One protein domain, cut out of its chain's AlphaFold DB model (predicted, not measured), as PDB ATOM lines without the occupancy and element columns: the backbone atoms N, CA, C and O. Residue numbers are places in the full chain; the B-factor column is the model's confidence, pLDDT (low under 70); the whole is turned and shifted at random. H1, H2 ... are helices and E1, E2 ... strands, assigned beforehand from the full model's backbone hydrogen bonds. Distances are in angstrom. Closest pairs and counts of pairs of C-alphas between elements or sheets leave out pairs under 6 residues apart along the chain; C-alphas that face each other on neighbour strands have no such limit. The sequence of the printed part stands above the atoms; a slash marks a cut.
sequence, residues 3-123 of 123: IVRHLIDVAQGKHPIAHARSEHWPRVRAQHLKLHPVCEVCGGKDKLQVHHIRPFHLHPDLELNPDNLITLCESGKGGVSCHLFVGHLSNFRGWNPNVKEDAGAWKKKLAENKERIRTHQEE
ATOM      1  N   ILE A   3     -15.942 -19.140   8.783       50.78
ATOM      2  CA  ILE A   3     -16.513 -20.477   8.987       50.78
ATOM      3  C   ILE A   3     -17.970 -20.420   9.481       50.78
ATOM      4  O   ILE A   3     -18.809 -21.190   9.025       50.78
ATOM      5  N   VAL A   4     -18.313 -19.462  10.350       52.78
ATOM      6  CA  VAL A   4     -19.671 -19.344  10.921       52.78
ATOM      7  C   VAL A   4     -20.690 -18.918   9.857       52.78
ATOM      8  O   VAL A   4     -21.833 -19.362   9.872       52.78
ATOM      9  N   ARG A   5     -20.268 -18.094   8.890       53.25
ATOM     10  CA  ARG A   5     -21.131 -17.615   7.800       53.25
ATOM     11  C   ARG A   5     -21.487 -18.740   6.827       53.25
ATOM     12  O   ARG A   5     -22.643 -18.875   6.448       53.25
ATOM     13  N   HIS A   6     -20.508 -19.592   6.521       51.09
ATOM     14  CA  HIS A   6     -20.684 -20.736   5.630       51.09
ATOM     15  C   HIS A   6     -21.697 -21.758   6.174       51.09
ATOM     16  O   HIS A   6     -22.549 -22.233   5.431       51.09
ATOM     17  N   LEU A   7     -21.672 -22.036   7.483       48.59
ATOM     18  CA  LEU A   7     -22.623 -22.959   8.117       48.59
ATOM     19  C   LEU A   7     -24.066 -22.421   8.108       48.59
ATOM     20  O   LEU A   7     -25.005 -23.190   7.909       48.59
ATOM     21  N   ILE A   8     -24.244 -21.105   8.261       58.06
ATOM     22  CA  ILE A   8     -25.560 -20.452   8.172       58.06
ATOM     23  C   ILE A   8     -26.106 -20.527   6.738       58.06
ATOM     24  O   ILE A   8     -27.279 -20.839   6.547       58.06
ATOM     25  N   ASP A   9     -25.262 -20.303   5.728       53.28
ATOM     26  CA  ASP A   9     -25.665 -20.353   4.317       53.28
ATOM     27  C   ASP A   9     -26.043 -21.777   3.855       53.28
ATOM     28  O   ASP A   9     -27.006 -21.949   3.102       53.28
ATOM     29  N   VAL A  10     -25.346 -22.807   4.355       55.28
ATOM     30  CA  VAL A  10     -25.668 -24.226   4.099       55.28
ATOM     31  C   VAL A  10     -26.977 -24.634   4.782       55.28
ATOM     32  O   VAL A  10     -27.838 -25.240   4.143       55.28
ATOM     33  N   ALA A  11     -27.184 -24.252   6.048       55.66
ATOM     34  CA  ALA A  11     -28.428 -24.533   6.774       55.66
ATOM     35  C   ALA A  11     -29.652 -23.835   6.149       55.66
ATOM     36  O   ALA A  11     -30.762 -24.370   6.179       55.66
ATOM     37  N   GLN A  12     -29.446 -22.678   5.513       59.91
ATOM     38  CA  GLN A  12     -30.467 -21.964   4.740       59.91
ATOM     39  C   GLN A  12     -30.779 -22.614   3.378       59.91
ATOM     40  O   GLN A  12     -31.646 -22.124   2.661       59.91
ATOM     41  N   GLY A  13     -30.122 -23.725   3.021       54.44
ATOM     42  CA  GLY A  13     -30.396 -24.467   1.790       54.44
ATOM     43  C   GLY A  13     -29.890 -23.780   0.525       54.44
ATOM     44  O   GLY A  13     -30.364 -24.102  -0.561       54.44
ATOM     45  N   LYS A  14     -28.931 -22.849   0.639       55.75
ATOM     46  CA  LYS A  14     -28.440 -22.078  -0.511       55.75
ATOM     47  C   LYS A  14     -27.691 -22.924  -1.551       55.75
ATOM     48  O   LYS A  14     -27.537 -22.447  -2.670       55.75
ATOM     49  N   HIS A  15     -27.268 -24.160  -1.241       49.09
ATOM     50  CA  HIS A  15     -26.586 -25.036  -2.207       49.09
ATOM     51  C   HIS A  15     -26.744 -26.549  -1.950       49.09
ATOM     52  O   HIS A  15     -26.180 -27.063  -0.986       49.09
ATOM     53  N   PRO A  16     -27.346 -27.302  -2.888       51.66
ATOM     54  CA  PRO A  16     -26.871 -28.623  -3.284       51.66
ATOM     55  C   PRO A  16     -25.780 -28.461  -4.362       51.66
ATOM     56  O   PRO A  16     -26.003 -27.817  -5.388       51.66
ATOM     57  N   ILE A  17     -24.588 -29.022  -4.140       55.41
ATOM     58  CA  ILE A  17     -23.459 -28.959  -5.086       55.41
ATOM     59  C   ILE A  17     -23.597 -30.116  -6.086       55.41
ATOM     60  O   ILE A  17     -22.958 -31.149  -5.929       55.41
ATOM     61  N   ALA A  18     -24.468 -29.975  -7.084       62.62
ATOM     62  CA  ALA A  18     -24.501 -30.919  -8.209       62.62
ATOM     63  C   ALA A  18     -23.591 -30.460  -9.365       62.62
ATOM     64  O   ALA A  18     -22.981 -31.287 -10.039       62.62
ATOM     65  N   HIS A  19     -23.450 -29.143  -9.562       71.25
ATOM     66  CA  HIS A  19     -22.715 -28.558 -10.685       71.25
ATOM     67  C   HIS A  19     -21.799 -27.415 -10.244       71.25
ATOM     68  O   HIS A  19     -22.178 -26.571  -9.427       71.25
ATOM     69  N   ALA A  20     -20.592 -27.375 -10.813       86.00
ATOM     70  CA  ALA A  20     -19.717 -26.214 -10.720       86.00
ATOM     71  C   ALA A  20     -20.265 -25.085 -11.604       86.00
ATOM     72  O   ALA A  20     -20.754 -25.332 -12.706       86.00
ATOM     73  N   ARG A  21     -20.190 -23.849 -11.111       90.06
ATOM     74  CA  ARG A  21     -20.587 -22.658 -11.868       90.06
ATOM     75  C   ARG A  21     -19.612 -22.394 -13.012       90.06
ATOM     76  O   ARG A  21     -18.415 -22.633 -12.859       90.06
ATOM     77  N   SER A  22     -20.103 -21.834 -14.111       93.94
ATOM     78  CA  SER A  22     -19.257 -21.379 -15.212       93.94
ATOM     79  C   SER A  22     -18.277 -20.292 -14.754       93.94
ATOM     80  O   SER A  22     -18.647 -19.354 -14.041       93.94
ATOM     81  N   GLU A  23     -17.038 -20.346 -15.247       96.50
ATOM     82  CA  GLU A  23     -16.036 -19.288 -15.056       96.50
ATOM     83  C   GLU A  23     -16.469 -17.929 -15.639       96.50
ATOM     84  O   GLU A  23     -15.951 -16.882 -15.252       96.50
ATOM     85  N   HIS A  24     -17.455 -17.920 -16.541       96.94
ATOM     86  CA  HIS A  24     -18.012 -16.702 -17.125       96.94
ATOM     87  C   HIS A  24     -19.061 -16.026 -16.233       96.94
ATOM     88  O   HIS A  24     -19.397 -14.859 -16.465       96.94
ATOM     89  N   TRP A  25     -19.560 -16.705 -15.192       97.62
ATOM     90  CA  TRP A  25     -20.585 -16.152 -14.308       97.62
ATOM     91  C   TRP A  25     -20.213 -14.788 -13.698       97.62
ATOM     92  O   TRP A  25     -21.047 -13.880 -13.759       97.62
ATOM     93  N   PRO A  26     -18.999 -14.563 -13.152       97.88
ATOM     94  CA  PRO A  26     -18.633 -13.263 -12.591       97.88
ATOM     95  C   PRO A  26     -18.777 -12.110 -13.593       97.88
ATOM     96  O   PRO A  26     -19.251 -11.032 -13.224       97.88
ATOM     97  N   ARG A  27     -18.435 -12.347 -14.869       98.25
ATOM     98  CA  ARG A  27     -18.577 -11.363 -15.951       98.25
ATOM     99  C   ARG A  27     -20.047 -11.071 -16.250       98.25
ATOM    100  O   ARG A  27     -20.427  -9.902 -16.283       98.25
ATOM    101  N   VAL A  28     -20.870 -12.109 -16.422       98.31
ATOM    102  CA  VAL A  28     -22.317 -11.961 -16.677       98.31
ATOM    103  C   VAL A  28     -23.002 -11.242 -15.518       98.31
ATOM    104  O   VAL A  28     -23.745 -10.288 -15.734       98.31
ATOM    105  N   ARG A  29     -22.682 -11.621 -14.276       98.38
ATOM    106  CA  ARG A  29     -23.189 -10.969 -13.065       98.38
ATOM    107  C   ARG A  29     -22.846  -9.480 -13.033       98.38
ATOM    108  O   ARG A  29     -23.720  -8.659 -12.760       98.38
ATOM    109  N   ALA A  30     -21.588  -9.124 -13.296       98.50
ATOM    110  CA  ALA A  30     -21.147  -7.730 -13.304       98.50
ATOM    111  C   ALA A  30     -21.845  -6.913 -14.403       98.50
ATOM    112  O   ALA A  30     -22.303  -5.800 -14.147       98.50
ATOM    113  N   GLN A  31     -21.976  -7.477 -15.607       98.56
ATOM    114  CA  GLN A  31     -22.684  -6.837 -16.713       98.56
ATOM    115  C   GLN A  31     -24.174  -6.649 -16.401       98.56
ATOM    116  O   GLN A  31     -24.701  -5.559 -16.620       98.56
ATOM    117  N   HIS A  32     -24.836  -7.664 -15.841       98.69
ATOM    118  CA  HIS A  32     -26.243  -7.581 -15.461       98.69
ATOM    119  C   HIS A  32     -26.476  -6.474 -14.427       98.69
ATOM    120  O   HIS A  32     -27.333  -5.626 -14.641       98.69
ATOM    121  N   LEU A  33     -25.668  -6.397 -13.360       98.62
ATOM    122  CA  LEU A  33     -25.797  -5.338 -12.345       98.62
ATOM    123  C   LEU A  33     -25.469  -3.935 -12.877       98.62
ATOM    124  O   LEU A  33     -25.952  -2.948 -12.330       98.62
ATOM    125  N   LYS A  34     -24.663  -3.819 -13.940       98.50
ATOM    126  CA  LYS A  34     -24.434  -2.536 -14.620       98.50
ATOM    127  C   LYS A  34     -25.677  -2.078 -15.395       98.50
ATOM    128  O   LYS A  34     -25.969  -0.886 -15.406       98.50
ATOM    129  N   LEU A  35     -26.380  -3.010 -16.040       98.44
ATOM    130  CA  LEU A  35     -27.597  -2.740 -16.818       98.44
ATOM    131  C   LEU A  35     -28.843  -2.585 -15.929       98.44
ATOM    132  O   LEU A  35     -29.706  -1.765 -16.226       98.44
ATOM    133  N   HIS A  36     -28.896  -3.311 -14.811       98.38
ATOM    134  CA  HIS A  36     -29.982  -3.319 -13.830       98.38
ATOM    135  C   HIS A  36     -29.453  -2.909 -12.441       98.38
ATOM    136  O   HIS A  36     -29.357  -3.737 -11.535       98.38
ATOM    137  N   PRO A  37     -29.066  -1.634 -12.230       98.56
ATOM    138  CA  PRO A  37     -28.325  -1.201 -11.040       98.56
ATOM    139  C   PRO A  37     -29.200  -0.972  -9.796       98.56
ATOM    140  O   PRO A  37     -28.796  -0.262  -8.873       98.56
ATOM    141  N   VAL A  38     -30.419  -1.513  -9.772       98.69
ATOM    142  CA  VAL A  38     -31.390  -1.364  -8.682       98.69
ATOM    143  C   VAL A  38     -32.181  -2.654  -8.495       98.69
ATOM    144  O   VAL A  38     -32.367  -3.427  -9.428       98.69
ATOM    145  N   CYS A  39     -32.693  -2.871  -7.286       98.69
ATOM    146  CA  CYS A  39     -33.671  -3.918  -7.023       98.69
ATOM    147  C   CYS A  39     -34.945  -3.663  -7.835       98.69
ATOM    148  O   CYS A  39     -35.577  -2.616  -7.670       98.69
ATOM    149  N   GLU A  40     -35.367  -4.639  -8.636       98.69
ATOM    150  CA  GLU A  40     -36.562  -4.513  -9.477       98.69
ATOM    151  C   GLU A  40     -37.870  -4.450  -8.673       98.69
ATOM    152  O   GLU A  40     -38.888  -4.010  -9.194       98.69
ATOM    153  N   VAL A  41     -37.842  -4.807  -7.382       98.50
ATOM    154  CA  VAL A  41     -38.996  -4.698  -6.472       98.50
ATOM    155  C   VAL A  41     -39.064  -3.315  -5.821       98.50
ATOM    156  O   VAL A  41     -40.048  -2.599  -5.962       98.50
ATOM    157  N   CYS A  42     -38.032  -2.921  -5.068       98.00
ATOM    158  CA  CYS A  42     -38.097  -1.738  -4.199       98.00
ATOM    159  C   CYS A  42     -37.339  -0.508  -4.728       98.00
ATOM    160  O   CYS A  42     -37.442   0.572  -4.143       98.00
ATOM    161  N   GLY A  43     -36.554  -0.662  -5.801       97.94
ATOM    162  CA  GLY A  43     -35.704   0.388  -6.372       97.94
ATOM    163  C   GLY A  43     -34.440   0.717  -5.565       97.94
ATOM    164  O   GLY A  43     -33.724   1.655  -5.905       97.94
ATOM    165  N   GLY A  44     -34.154  -0.016  -4.482       97.56
ATOM    166  CA  GLY A  44     -32.949   0.176  -3.669       97.56
ATOM    167  C   GLY A  44     -31.665  -0.260  -4.385       97.56
ATOM    168  O   GLY A  44     -31.716  -1.080  -5.298       97.56
ATOM    169  N   LYS A  45     -30.517   0.267  -3.942       98.25
ATOM    170  CA  LYS A  45     -29.177  -0.022  -4.498       98.25
ATOM    171  C   LYS A  45     -28.285  -0.856  -3.570       98.25
ATOM    172  O   LYS A  45     -27.192  -1.259  -3.953       98.25
ATOM    173  N   ASP A  46     -28.753  -1.129  -2.356       97.56
ATOM    174  CA  ASP A  46     -27.968  -1.812  -1.330       97.56
ATOM    175  C   ASP A  46     -28.128  -3.331  -1.418       97.56
ATOM    176  O   ASP A  46     -29.238  -3.841  -1.592       97.56
ATOM    177  N   LYS A  47     -27.022  -4.061  -1.222       97.88
ATOM    178  CA  LYS A  47     -26.978  -5.537  -1.173       97.88
ATOM    179  C   LYS A  47     -27.688  -6.207  -2.363       97.88
ATOM    180  O   LYS A  47     -28.512  -7.105  -2.175       97.88
ATOM    181  N   LEU A  48     -27.392  -5.741  -3.578       98.62
ATOM    182  CA  LEU A  48     -27.940  -6.303  -4.814       98.62
ATOM    183  C   LEU A  48     -27.385  -7.702  -5.095       98.62
ATOM    184  O   LEU A  48     -26.181  -7.950  -4.989       98.62
ATOM    185  N   GLN A  49     -28.281  -8.590  -5.508       98.38
ATOM    186  CA  GLN A  49     -28.000  -9.932  -5.987       98.38
ATOM    187  C   GLN A  49     -28.591 -10.110  -7.382       98.38
ATOM    188  O   GLN A  49     -29.631  -9.540  -7.708       98.38
ATOM    189  N   VAL A  50     -27.922 -10.929  -8.190       98.56
ATOM    190  CA  VAL A  50     -28.475 -11.423  -9.451       98.56
ATOM    191  C   VAL A  50     -29.135 -12.756  -9.141       98.56
ATOM    192  O   VAL A  50     -28.446 -13.728  -8.834       98.56
ATOM    193  N   HIS A  51     -30.461 -12.757  -9.152       98.38
ATOM    194  CA  HIS A  51     -31.294 -13.915  -8.878       98.38
ATOM    195  C   HIS A  51     -31.595 -14.659 -10.180       98.38
ATOM    196  O   HIS A  51     -31.937 -14.036 -11.188       98.38
ATOM    197  N   HIS A  52     -31.484 -15.985 -10.146       98.06
ATOM    198  CA  HIS A  52     -31.904 -16.858 -11.239       98.06
ATOM    199  C   HIS A  52     -33.399 -17.161 -11.126       98.06
ATOM    200  O   HIS A  52     -33.822 -17.725 -10.123       98.06
ATOM    201  N   ILE A  53     -34.174 -16.849 -12.166       98.19
ATOM    202  CA  ILE A  53     -35.625 -17.109 -12.224       98.19
ATOM    203  C   ILE A  53     -35.897 -18.621 -12.188       98.19
ATOM    204  O   ILE A  53     -36.716 -19.121 -11.417       98.19
ATOM    205  N   ARG A  54     -35.171 -19.364 -13.024       96.44
ATOM    206  CA  ARG A  54     -35.040 -20.818 -12.993       96.44
ATOM    207  C   ARG A  54     -33.727 -21.152 -12.291       96.44
ATOM    208  O   ARG A  54     -32.673 -20.748 -12.787       96.44
ATOM    209  N   PRO A  55     -33.760 -21.851 -11.147       95.19
ATOM    210  CA  PRO A  55     -32.593 -21.975 -10.291       95.19
ATOM    211  C   PRO A  55     -31.492 -22.813 -10.948       95.19
ATOM    212  O   PRO A  55     -31.753 -23.872 -11.515       95.19
ATOM    213  N   PHE A  56     -30.243 -22.368 -10.792       94.44
ATOM    214  CA  PHE A  56     -29.053 -22.993 -11.382       94.44
ATOM    215  C   PHE A  56     -28.929 -24.500 -11.105       94.44
ATOM    216  O   PHE A  56     -28.542 -25.256 -11.986       94.44
ATOM    217  N   HIS A  57     -29.275 -24.958  -9.898       89.56
ATOM    218  CA  HIS A  57     -29.138 -26.372  -9.533       89.56
ATOM    219  C   HIS A  57     -30.120 -27.303 -10.269       89.56
ATOM    220  O   HIS A  57     -29.876 -28.504 -10.300       89.56
ATOM    221  N   LEU A  58     -31.209 -26.769 -10.840       92.06
ATOM    222  CA  LEU A  58     -32.155 -27.516 -11.684       92.06
ATOM    223  C   LEU A  58     -31.953 -27.229 -13.178       92.06
ATOM    224  O   LEU A  58     -32.264 -28.078 -14.006       92.06
ATOM    225  N   HIS A  59     -31.453 -26.037 -13.512       94.75
ATOM    226  CA  HIS A  59     -31.304 -25.542 -14.883       94.75
ATOM    227  C   HIS A  59     -29.917 -24.905 -15.096       94.75
ATOM    228  O   HIS A  59     -29.814 -23.682 -15.260       94.75
ATOM    229  N   PRO A  60     -28.824 -25.689 -15.031       94.69
ATOM    230  CA  PRO A  60     -27.464 -25.161 -15.166       94.69
ATOM    231  C   PRO A  60     -27.185 -24.587 -16.564       94.69
ATOM    232  O   PRO A  60     -26.384 -23.668 -16.705       94.69
ATOM    233  N   ASP A  61     -27.893 -25.068 -17.586       95.94
ATOM    234  CA  ASP A  61     -27.883 -24.556 -18.959       95.94
ATOM    235  C   ASP A  61     -28.351 -23.092 -19.059       95.94
ATOM    236  O   ASP A  61     -27.913 -22.349 -19.938       95.94
ATOM    237  N   LEU A  62     -29.180 -22.641 -18.114       96.81
ATOM    238  CA  LEU A  62     -29.693 -21.273 -18.053       96.81
ATOM    239  C   LEU A  62     -28.849 -20.342 -17.172       96.81
ATOM    240  O   LEU A  62     -29.265 -19.207 -16.924       96.81
ATOM    241  N   GLU A  63     -27.684 -20.780 -16.678       97.25
ATOM    242  CA  GLU A  63     -26.868 -20.006 -15.731       97.25
ATOM    243  C   GLU A  63     -26.508 -18.611 -16.257       97.25
ATOM    244  O   GLU A  63     -26.562 -17.625 -15.514       97.25
ATOM    245  N   LEU A  64     -26.098 -18.561 -17.525       98.12
ATOM    246  CA  LEU A  64     -25.575 -17.370 -18.190       98.12
ATOM    247  C   LEU A  64     -26.620 -16.676 -19.069       98.12
ATOM    248  O   LEU A  64     -26.314 -15.649 -19.674       98.12
ATOM    249  N   ASN A  65     -27.834 -17.227 -19.156       98.31
ATOM    250  CA  ASN A  65     -28.893 -16.662 -19.979       98.31
ATOM    251  C   ASN A  65     -29.413 -15.365 -19.328       98.31
ATOM    252  O   ASN A  65     -30.003 -15.447 -18.248       98.31
ATOM    253  N   PRO A  66     -29.253 -14.184 -19.958       97.38
ATOM    254  CA  PRO A  66     -29.706 -12.917 -19.384       97.38
ATOM    255  C   PRO A  66     -31.218 -12.874 -19.123       97.38
ATOM    256  O   PRO A  66     -31.643 -12.220 -18.170       97.38
ATOM    257  N   ASP A  67     -32.025 -13.612 -19.891       97.88
ATOM    258  CA  ASP A  67     -33.477 -13.672 -19.699       97.88
ATOM    259  C   ASP A  67     -33.870 -14.434 -18.431       97.88
ATOM    260  O   ASP A  67     -34.956 -14.207 -17.891       97.88
ATOM    261  N   ASN A  68     -32.973 -15.279 -17.919       98.56
ATOM    262  CA  ASN A  68     -33.143 -16.026 -16.678       98.56
ATOM    263  C   ASN A  68     -32.662 -15.250 -15.436       98.56
ATOM    264  O   ASN A  68     -32.590 -15.822 -14.349       98.56
ATOM    265  N   LEU A  69     -32.316 -13.965 -15.566       98.69
ATOM    266  CA  LEU A  69     -31.759 -13.157 -14.479       98.69
ATOM    267  C   LEU A  69     -32.679 -11.987 -14.106       98.69
ATOM    268  O   LEU A  69     -33.325 -11.374 -14.957       98.69
ATOM    269  N   ILE A  70     -32.695 -11.644 -12.819       98.81
ATOM    270  CA  ILE A  70     -33.337 -10.440 -12.280       98.81
ATOM    271  C   ILE A  70     -32.522  -9.889 -11.106       98.81
ATOM    272  O   ILE A  70     -31.983 -10.648 -10.298       98.81
ATOM    273  N   THR A  71     -32.442  -8.563 -10.979       98.88
ATOM    274  CA  THR A  71     -31.754  -7.929  -9.848       98.88
ATOM    275  C   THR A  71     -32.700  -7.741  -8.665       98.88
ATOM    276  O   THR A  71     -33.686  -7.008  -8.746       98.88
ATOM    277  N   LEU A  72     -32.379  -8.368  -7.532       98.75
ATOM    278  CA  LEU A  72     -33.137  -8.280  -6.278       98.75
ATOM    279  C   LEU A  72     -32.202  -7.928  -5.116       98.75
ATOM    280  O   LEU A  72     -31.036  -8.309  -5.113       98.75
ATOM    281  N   CYS A  73     -32.691  -7.202  -4.108       98.62
ATOM    282  CA  CYS A  73     -31.886  -6.870  -2.929       98.62
ATOM    283  C   CYS A  73     -32.130  -7.810  -1.745       98.62
ATOM    284  O   CYS A  73     -33.255  -8.251  -1.499       98.62
ATOM    285  N   GLU A  74     -31.097  -7.952  -0.920       98.12
ATOM    286  CA  GLU A  74     -31.158  -8.525   0.432       98.12
ATOM    287  C   GLU A  74     -30.969  -7.450   1.521       98.12
ATOM    288  O   GLU A  74     -30.424  -7.705   2.595       98.12
ATOM    289  N   SER A  75     -31.367  -6.202   1.239       97.31
ATOM    290  CA  SER A  75     -31.156  -5.075   2.161       97.31
ATOM    291  C   SER A  75     -31.941  -5.213   3.470       97.31
ATOM    292  O   SER A  75     -31.436  -4.807   4.514       97.31
ATOM    293  N   GLY A  76     -33.149  -5.788   3.416       94.38
ATOM    294  CA  GLY A  76     -34.101  -5.810   4.532       94.38
ATOM    295  C   GLY A  76     -34.792  -4.463   4.778       94.38
ATOM    296  O   GLY A  76     -35.519  -4.311   5.758       94.38
ATOM    297  N   LYS A  77     -34.569  -3.463   3.912       92.62
ATOM    298  CA  LYS A  77     -35.172  -2.134   4.053       92.62
ATOM    299  C   LYS A  77     -36.695  -2.236   3.937       92.62
ATOM    300  O   LYS A  77     -37.203  -2.792   2.970       92.62
ATOM    301  N   GLY A  78     -37.413  -1.678   4.914       88.62
ATOM    302  CA  GLY A  78     -38.871  -1.828   5.008       88.62
ATOM    303  C   GLY A  78     -39.319  -3.177   5.583       88.62
ATOM    304  O   GLY A  78     -40.463  -3.563   5.385       88.62
ATOM    305  N   GLY A  79     -38.424  -3.902   6.265       94.56
ATOM    306  CA  GLY A  79     -38.740  -5.144   6.976       94.56
ATOM    307  C   GLY A  79     -38.731  -6.406   6.111       94.56
ATOM    308  O   GLY A  79     -38.997  -7.487   6.623       94.56
ATOM    309  N   VAL A  80     -38.408  -6.300   4.816       94.81
ATOM    310  CA  VAL A  80     -38.482  -7.418   3.865       94.81
ATOM    311  C   VAL A  80     -37.199  -7.519   3.037       94.81
ATOM    312  O   VAL A  80     -36.686  -6.527   2.518       94.81
ATOM    313  N   SER A  81     -36.680  -8.739   2.877       98.00
ATOM    314  CA  SER A  81     -35.687  -9.058   1.842       98.00
ATOM    315  C   SER A  81     -36.419  -9.380   0.541       98.00
ATOM    316  O   SER A  81     -37.076 -10.416   0.448       98.00
ATOM    317  N   CYS A  82     -36.320  -8.506  -0.465       98.56
ATOM    318  CA  CYS A  82     -36.999  -8.701  -1.751       98.56
ATOM    319  C   CYS A  82     -36.551  -9.990  -2.451       98.56
ATOM    320  O   CYS A  82     -37.377 -10.668  -3.055       98.56
ATOM    321  N   HIS A  83     -35.268 -10.347  -2.338       98.50
ATOM    322  CA  HIS A  83     -34.737 -11.583  -2.910       98.50
ATOM    323  C   HIS A  83     -35.405 -12.825  -2.304       98.50
ATOM    324  O   HIS A  83     -35.884 -13.684  -3.037       98.50
ATOM    325  N   LEU A  84     -35.503 -12.886  -0.972       98.06
ATOM    326  CA  LEU A  84     -36.133 -14.010  -0.281       98.06
ATOM    327  C   LEU A  84     -37.650 -14.031  -0.504       98.06
ATOM    328  O   LEU A  84     -38.211 -15.063  -0.854       98.06
ATOM    329  N   PHE A  85     -38.316 -12.895  -0.308       98.31
ATOM    330  CA  PHE A  85     -39.772 -12.815  -0.360       98.31
ATOM    331  C   PHE A  85     -40.317 -13.009  -1.781       98.31
ATOM    332  O   PHE A  85     -41.187 -13.849  -1.979       98.31
ATOM    333  N   VAL A  86     -39.787 -12.280  -2.770       98.50
ATOM    334  CA  VAL A  86     -40.315 -12.298  -4.148       98.50
ATOM    335  C   VAL A  86     -39.636 -13.366  -5.002       98.50
ATOM    336  O   VAL A  86     -40.324 -14.083  -5.720       98.50
ATOM    337  N   GLY A  87     -38.308 -13.503  -4.920       98.25
ATOM    338  CA  GLY A  87     -37.564 -14.475  -5.736       98.25
ATOM    339  C   GLY A  87     -37.736 -15.921  -5.275       98.25
ATOM    340  O   GLY A  87     -37.848 -16.836  -6.086       98.25
ATOM    341  N   HIS A  88     -37.815 -16.127  -3.962       97.94
ATOM    342  CA  HIS A  88     -37.860 -17.455  -3.350       97.94
ATOM    343  C   HIS A  88     -39.178 -17.761  -2.619       97.94
ATOM    344  O   HIS A  88     -39.268 -18.766  -1.921       97.94
ATOM    345  N   LEU A  89     -40.207 -16.913  -2.740       97.50
ATOM    346  CA  LEU A  89     -41.496 -17.093  -2.050       97.50
ATOM    347  C   LEU A  89     -41.335 -17.349  -0.537       97.50
ATOM    348  O   LEU A  89     -41.995 -18.199   0.055       97.50
ATOM    349  N   SER A  90     -40.432 -16.599   0.098       96.38
ATOM    350  CA  SER A  90     -40.071 -16.689   1.524       96.38
ATOM    351  C   SER A  90     -39.345 -17.966   1.965       96.38
ATOM    352  O   SER A  90     -39.146 -18.168   3.161       96.38
ATOM    353  N   ASN A  91     -38.888 -18.808   1.036       95.56
ATOM    354  CA  ASN A  91     -38.106 -20.001   1.348       95.56
ATOM    355  C   ASN A  91     -37.030 -20.230   0.281       95.56
ATOM    356  O   ASN A  91     -37.363 -20.583  -0.840       95.56
ATOM    357  N   PHE A  92     -35.742 -20.119   0.625       91.69
ATOM    358  CA  PHE A  92     -34.629 -20.282  -0.330       91.69
ATOM    359  C   PHE A  92     -34.608 -21.623  -1.089       91.69
ATOM    360  O   PHE A  92     -33.944 -21.721  -2.118       91.69
ATOM    361  N   ARG A  93     -35.337 -22.643  -0.617       90.19
ATOM    362  CA  ARG A  93     -35.524 -23.911  -1.343       90.19
ATOM    363  C   ARG A  93     -36.537 -23.815  -2.493       90.19
ATOM    364  O   ARG A  93     -36.522 -24.664  -3.376       90.19
ATOM    365  N   GLY A  94     -37.432 -22.830  -2.464       92.75
ATOM    366  CA  GLY A  94     -38.393 -22.534  -3.523       92.75
ATOM    367  C   GLY A  94     -37.842 -21.545  -4.550       92.75
ATOM    368  O   GLY A  94     -36.788 -20.938  -4.360       92.75
ATOM    369  N   TRP A  95     -38.575 -21.365  -5.645       97.00
ATOM    370  CA  TRP A  95     -38.307 -20.348  -6.662       97.00
ATOM    371  C   TRP A  95     -39.631 -19.813  -7.205       97.00
ATOM    372  O   TRP A  95     -40.634 -20.530  -7.237       97.00
ATOM    373  N   ASN A  96     -39.634 -18.554  -7.631       98.25
ATOM    374  CA  ASN A  96     -40.795 -17.920  -8.235       98.25
ATOM    375  C   ASN A  96     -40.655 -17.876  -9.770       98.25
ATOM    376  O   ASN A  96     -39.884 -17.063 -10.286       98.25
ATOM    377  N   PRO A  97     -41.403 -18.698 -10.533       96.69
ATOM    378  CA  PRO A  97     -41.351 -18.657 -11.993       96.69
ATOM    379  C   PRO A  97     -41.903 -17.348 -12.586       96.69
ATOM    380  O   PRO A  97     -41.564 -17.039 -13.723       96.69
ATOM    381  N   ASN A  98     -42.691 -16.583 -11.820       98.38
ATOM    382  CA  ASN A  98     -43.316 -15.315 -12.219       98.38
ATOM    383  C   ASN A  98     -42.654 -14.105 -11.526       98.38
ATOM    384  O   ASN A  98     -43.277 -13.069 -11.287       98.38
ATOM    385  N   VAL A  99     -41.382 -14.235 -11.125       98.69
ATOM    386  CA  VAL A  99     -40.673 -13.223 -10.318       98.69
ATOM    387  C   VAL A  99     -40.622 -11.845 -10.982       98.69
ATOM    388  O   VAL A  99     -40.613 -10.836 -10.277       98.69
ATOM    389  N   LYS A 100     -40.593 -11.773 -12.319       98.62
ATOM    390  CA  LYS A 100     -40.567 -10.503 -13.062       98.62
ATOM    391  C   LYS A 100     -41.908  -9.779 -12.943       98.62
ATOM    392  O   LYS A 100     -41.937  -8.590 -12.622       98.62
ATOM    393  N   GLU A 101     -43.002 -10.502 -13.152       98.75
ATOM    394  CA  GLU A 101     -44.372 -10.007 -13.039       98.75
ATOM    395  C   GLU A 101     -44.662  -9.551 -11.604       98.75
ATOM    396  O   GLU A 101     -45.102  -8.418 -11.383       98.75
ATOM    397  N   ASP A 102     -44.327 -10.387 -10.619       98.69
ATOM    398  CA  ASP A 102     -44.534 -10.083  -9.203       98.69
ATOM    399  C   ASP A 102     -43.680  -8.897  -8.741       98.69
ATOM    400  O   ASP A 102     -44.163  -8.029  -8.005       98.69
ATOM    401  N   ALA A 103     -42.423  -8.807  -9.194       98.62
ATOM    402  CA  ALA A 103     -41.572  -7.660  -8.896       98.62
ATOM    403  C   ALA A 103     -42.171  -6.360  -9.445       98.62
ATOM    404  O   ALA A 103     -42.240  -5.369  -8.713       98.62
ATOM    405  N   GLY A 104     -42.674  -6.375 -10.683       98.62
ATOM    406  CA  GLY A 104     -43.367  -5.237 -11.285       98.62
ATOM    407  C   GLY A 104     -44.623  -4.827 -10.507       98.62
ATOM    408  O   GLY A 104     -44.816  -3.641 -10.215       98.62
ATOM    409  N   ALA A 105     -45.441  -5.800 -10.098       98.62
ATOM    410  CA  ALA A 105     -46.641  -5.552  -9.301       98.62
ATOM    411  C   ALA A 105     -46.310  -4.908  -7.942       98.62
ATOM    412  O   ALA A 105     -46.946  -3.930  -7.540       98.62
ATOM    413  N   TRP A 106     -45.286  -5.409  -7.244       98.12
ATOM    414  CA  TRP A 106     -44.837  -4.831  -5.976       98.12
ATOM    415  C   TRP A 106     -44.213  -3.448  -6.144       98.12
ATOM    416  O   TRP A 106     -44.519  -2.550  -5.359       98.12
ATOM    417  N   LYS A 107     -43.401  -3.239  -7.184       98.19
ATOM    418  CA  LYS A 107     -42.816  -1.931  -7.507       98.19
ATOM    419  C   LYS A 107     -43.896  -0.867  -7.673       98.19
ATOM    420  O   LYS A 107     -43.788   0.207  -7.078       98.19
ATOM    421  N   LYS A 108     -44.968  -1.190  -8.406       98.38
ATOM    422  CA  LYS A 108     -46.133  -0.312  -8.582       98.38
ATOM    423  C   LYS A 108     -46.810   0.008  -7.247       98.38
ATOM    424  O   LYS A 108     -46.932   1.180  -6.903       98.38
ATOM    425  N   LYS A 109     -47.160  -1.011  -6.451       97.81
ATOM    426  CA  LYS A 109     -47.794  -0.820  -5.131       97.81
ATOM    427  C   LYS A 109     -46.952   0.054  -4.194       97.81
ATOM    428  O   LYS A 109     -47.494   0.904  -3.490       97.81
ATOM    429  N   LEU A 110     -45.632  -0.142  -4.180       96.50
ATOM    430  CA  LEU A 110     -44.707   0.644  -3.359       96.50
ATOM    431  C   LEU A 110     -44.613   2.101  -3.827       96.50
ATOM    432  O   LEU A 110     -44.524   2.995  -2.987       96.50
ATOM    433  N   ALA A 111     -44.630   2.348  -5.139       96.25
ATOM    434  CA  ALA A 111     -44.651   3.700  -5.691       96.25
ATOM    435  C   ALA A 111     -45.951   4.433  -5.326       96.25
ATOM    436  O   ALA A 111     -45.897   5.525  -4.769       96.25
ATOM    437  N   GLU A 112     -47.104   3.793  -5.533       97.44
ATOM    438  CA  GLU A 112     -48.413   4.339  -5.152       97.44
ATOM    439  C   GLU A 112     -48.505   4.616  -3.646       97.44
ATOM    440  O   GLU A 112     -49.086   5.611  -3.226       97.44
ATOM    441  N   ASN A 113     -47.909   3.761  -2.808       95.69
ATOM    442  CA  ASN A 113     -47.900   3.984  -1.367       95.69
ATOM    443  C   ASN A 113     -47.063   5.196  -0.953       95.69
ATOM    444  O   ASN A 113     -47.459   5.926  -0.050       95.69
ATOM    445  N   LYS A 114     -45.912   5.415  -1.601       94.19
ATOM    446  CA  LYS A 114     -45.099   6.617  -1.364       94.19
ATOM    447  C   LYS A 114     -45.873   7.880  -1.719       94.19
ATOM    448  O   LYS A 114     -45.799   8.846  -0.972       94.19
ATOM    449  N   GLU A 115     -46.630   7.841  -2.812       95.38
ATOM    450  CA  GLU A 115     -47.466   8.965  -3.222       95.38
ATOM    451  C   GLU A 115     -48.576   9.250  -2.205       95.38
ATOM    452  O   GLU A 115     -48.691  10.382  -1.752       95.38
ATOM    453  N   ARG A 116     -49.304   8.222  -1.741       95.81
ATOM    454  CA  ARG A 116     -50.322   8.379  -0.681       95.81
ATOM    455  C   ARG A 116     -49.759   8.986   0.610       95.81
ATOM    456  O   ARG A 116     -50.431   9.774   1.265       95.81
ATOM    457  N   ILE A 117     -48.542   8.600   1.000       94.44
ATOM    458  CA  ILE A 117     -47.877   9.165   2.185       94.44
ATOM    459  C   ILE A 117     -47.532  10.638   1.955       94.44
ATOM    460  O   ILE A 117     -47.726  11.443   2.857       94.44
ATOM    461  N   ARG A 118     -47.036  10.988   0.761       93.44
ATOM    462  CA  ARG A 118     -46.673  12.363   0.402       93.44
ATOM    463  C   ARG A 118     -47.887  13.289   0.443       93.44
ATOM    464  O   ARG A 118     -47.818  14.327   1.084       93.44
ATOM    465  N   THR A 119     -49.004  12.881  -0.158       91.38
ATOM    466  CA  THR A 119     -50.229  13.693  -0.195       91.38
ATOM    467  C   THR A 119     -50.812  13.942   1.198       91.38
ATOM    468  O   THR A 119     -51.226  15.054   1.479       91.38
ATOM    469  N   HIS A 120     -50.781  12.954   2.101       86.50
ATOM    470  CA  HIS A 120     -51.255  13.133   3.483       86.50
ATOM    471  C   HIS A 120     -50.352  14.007   4.363       86.50
ATOM    472  O   HIS A 120     -50.765  14.393   5.450       86.50
ATOM    473  N   GLN A 121     -49.106  14.263   3.960       73.00
ATOM    474  CA  GLN A 121     -48.178  15.124   4.707       73.00
ATOM    475  C   GLN A 121     -48.240  16.592   4.263       73.00
ATOM    476  O   GLN A 121     -47.645  17.444   4.921       73.00
ATOM    477  N   GLU A 122     -48.905  16.874   3.141       68.69
ATOM    478  CA  GLU A 122     -49.077  18.215   2.567       68.69
ATOM    479  C   GLU A 122     -50.422  18.867   2.987       68.69
ATOM    480  O   GLU A 122     -50.637  20.042   2.687       68.69
ATOM    481  N   GLU A 123     -51.289  18.132   3.700       54.78
ATOM    482  CA  GLU A 123     -52.562  18.573   4.317       54.78
ATOM    483  C   GLU A 123     -52.391  18.918   5.807       54.78
ATOM    484  O   GLU A 123     -53.008  19.916   6.251       54.78
TER     485      GLU A 123
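Overview. This is residues 3 to 123 of the 123 residues of the protein "HNHc domain-containing protein" of Burkholderia lata (strain ATCC 17760 / DSM 23089 / LMG 22485 / NCIMB 9086 / R18194 / 383) (UniProt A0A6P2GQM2). An antiparallel hairpin of E1 and E2 is the core between H2 and H3; residues 112 to 121 of H4 stick out, and H1 lies off alone. The 121 printed residues hold four named helices and two strands, mostly helix, under half in named elements. The whole is only just compact, close to loose: radius of gyration of the C-alphas 16.0 A, spans 58 by 31 by 23 A.

Along the chain. H1, residues 3 to 11, begins at C-alpha 3, (-16.513, -20.477, 8.987). H2 is 25 to 35, E1 48 to 52, E2 69 to 73, H3 82 to 87. H4, 99 to 121, 32.9 A long, ends at C-alpha 121, (-48.178, 15.124, 4.707).

Arrangement. In the hairpin E1 and E2, N 49 and O 72 are within hydrogen-bond range, 2.8 A. H4 touches H3 by residues 99 to 103 alone, closest C-alphas Gly 87 and Val 99, 5.7 A. Every helix has its O i to N i+4 pairs within range.

Size, cuts and confidence. Links are long except E2 to H3, short; residues 3 to 18 and 122 to 123 have pLDDT under 70.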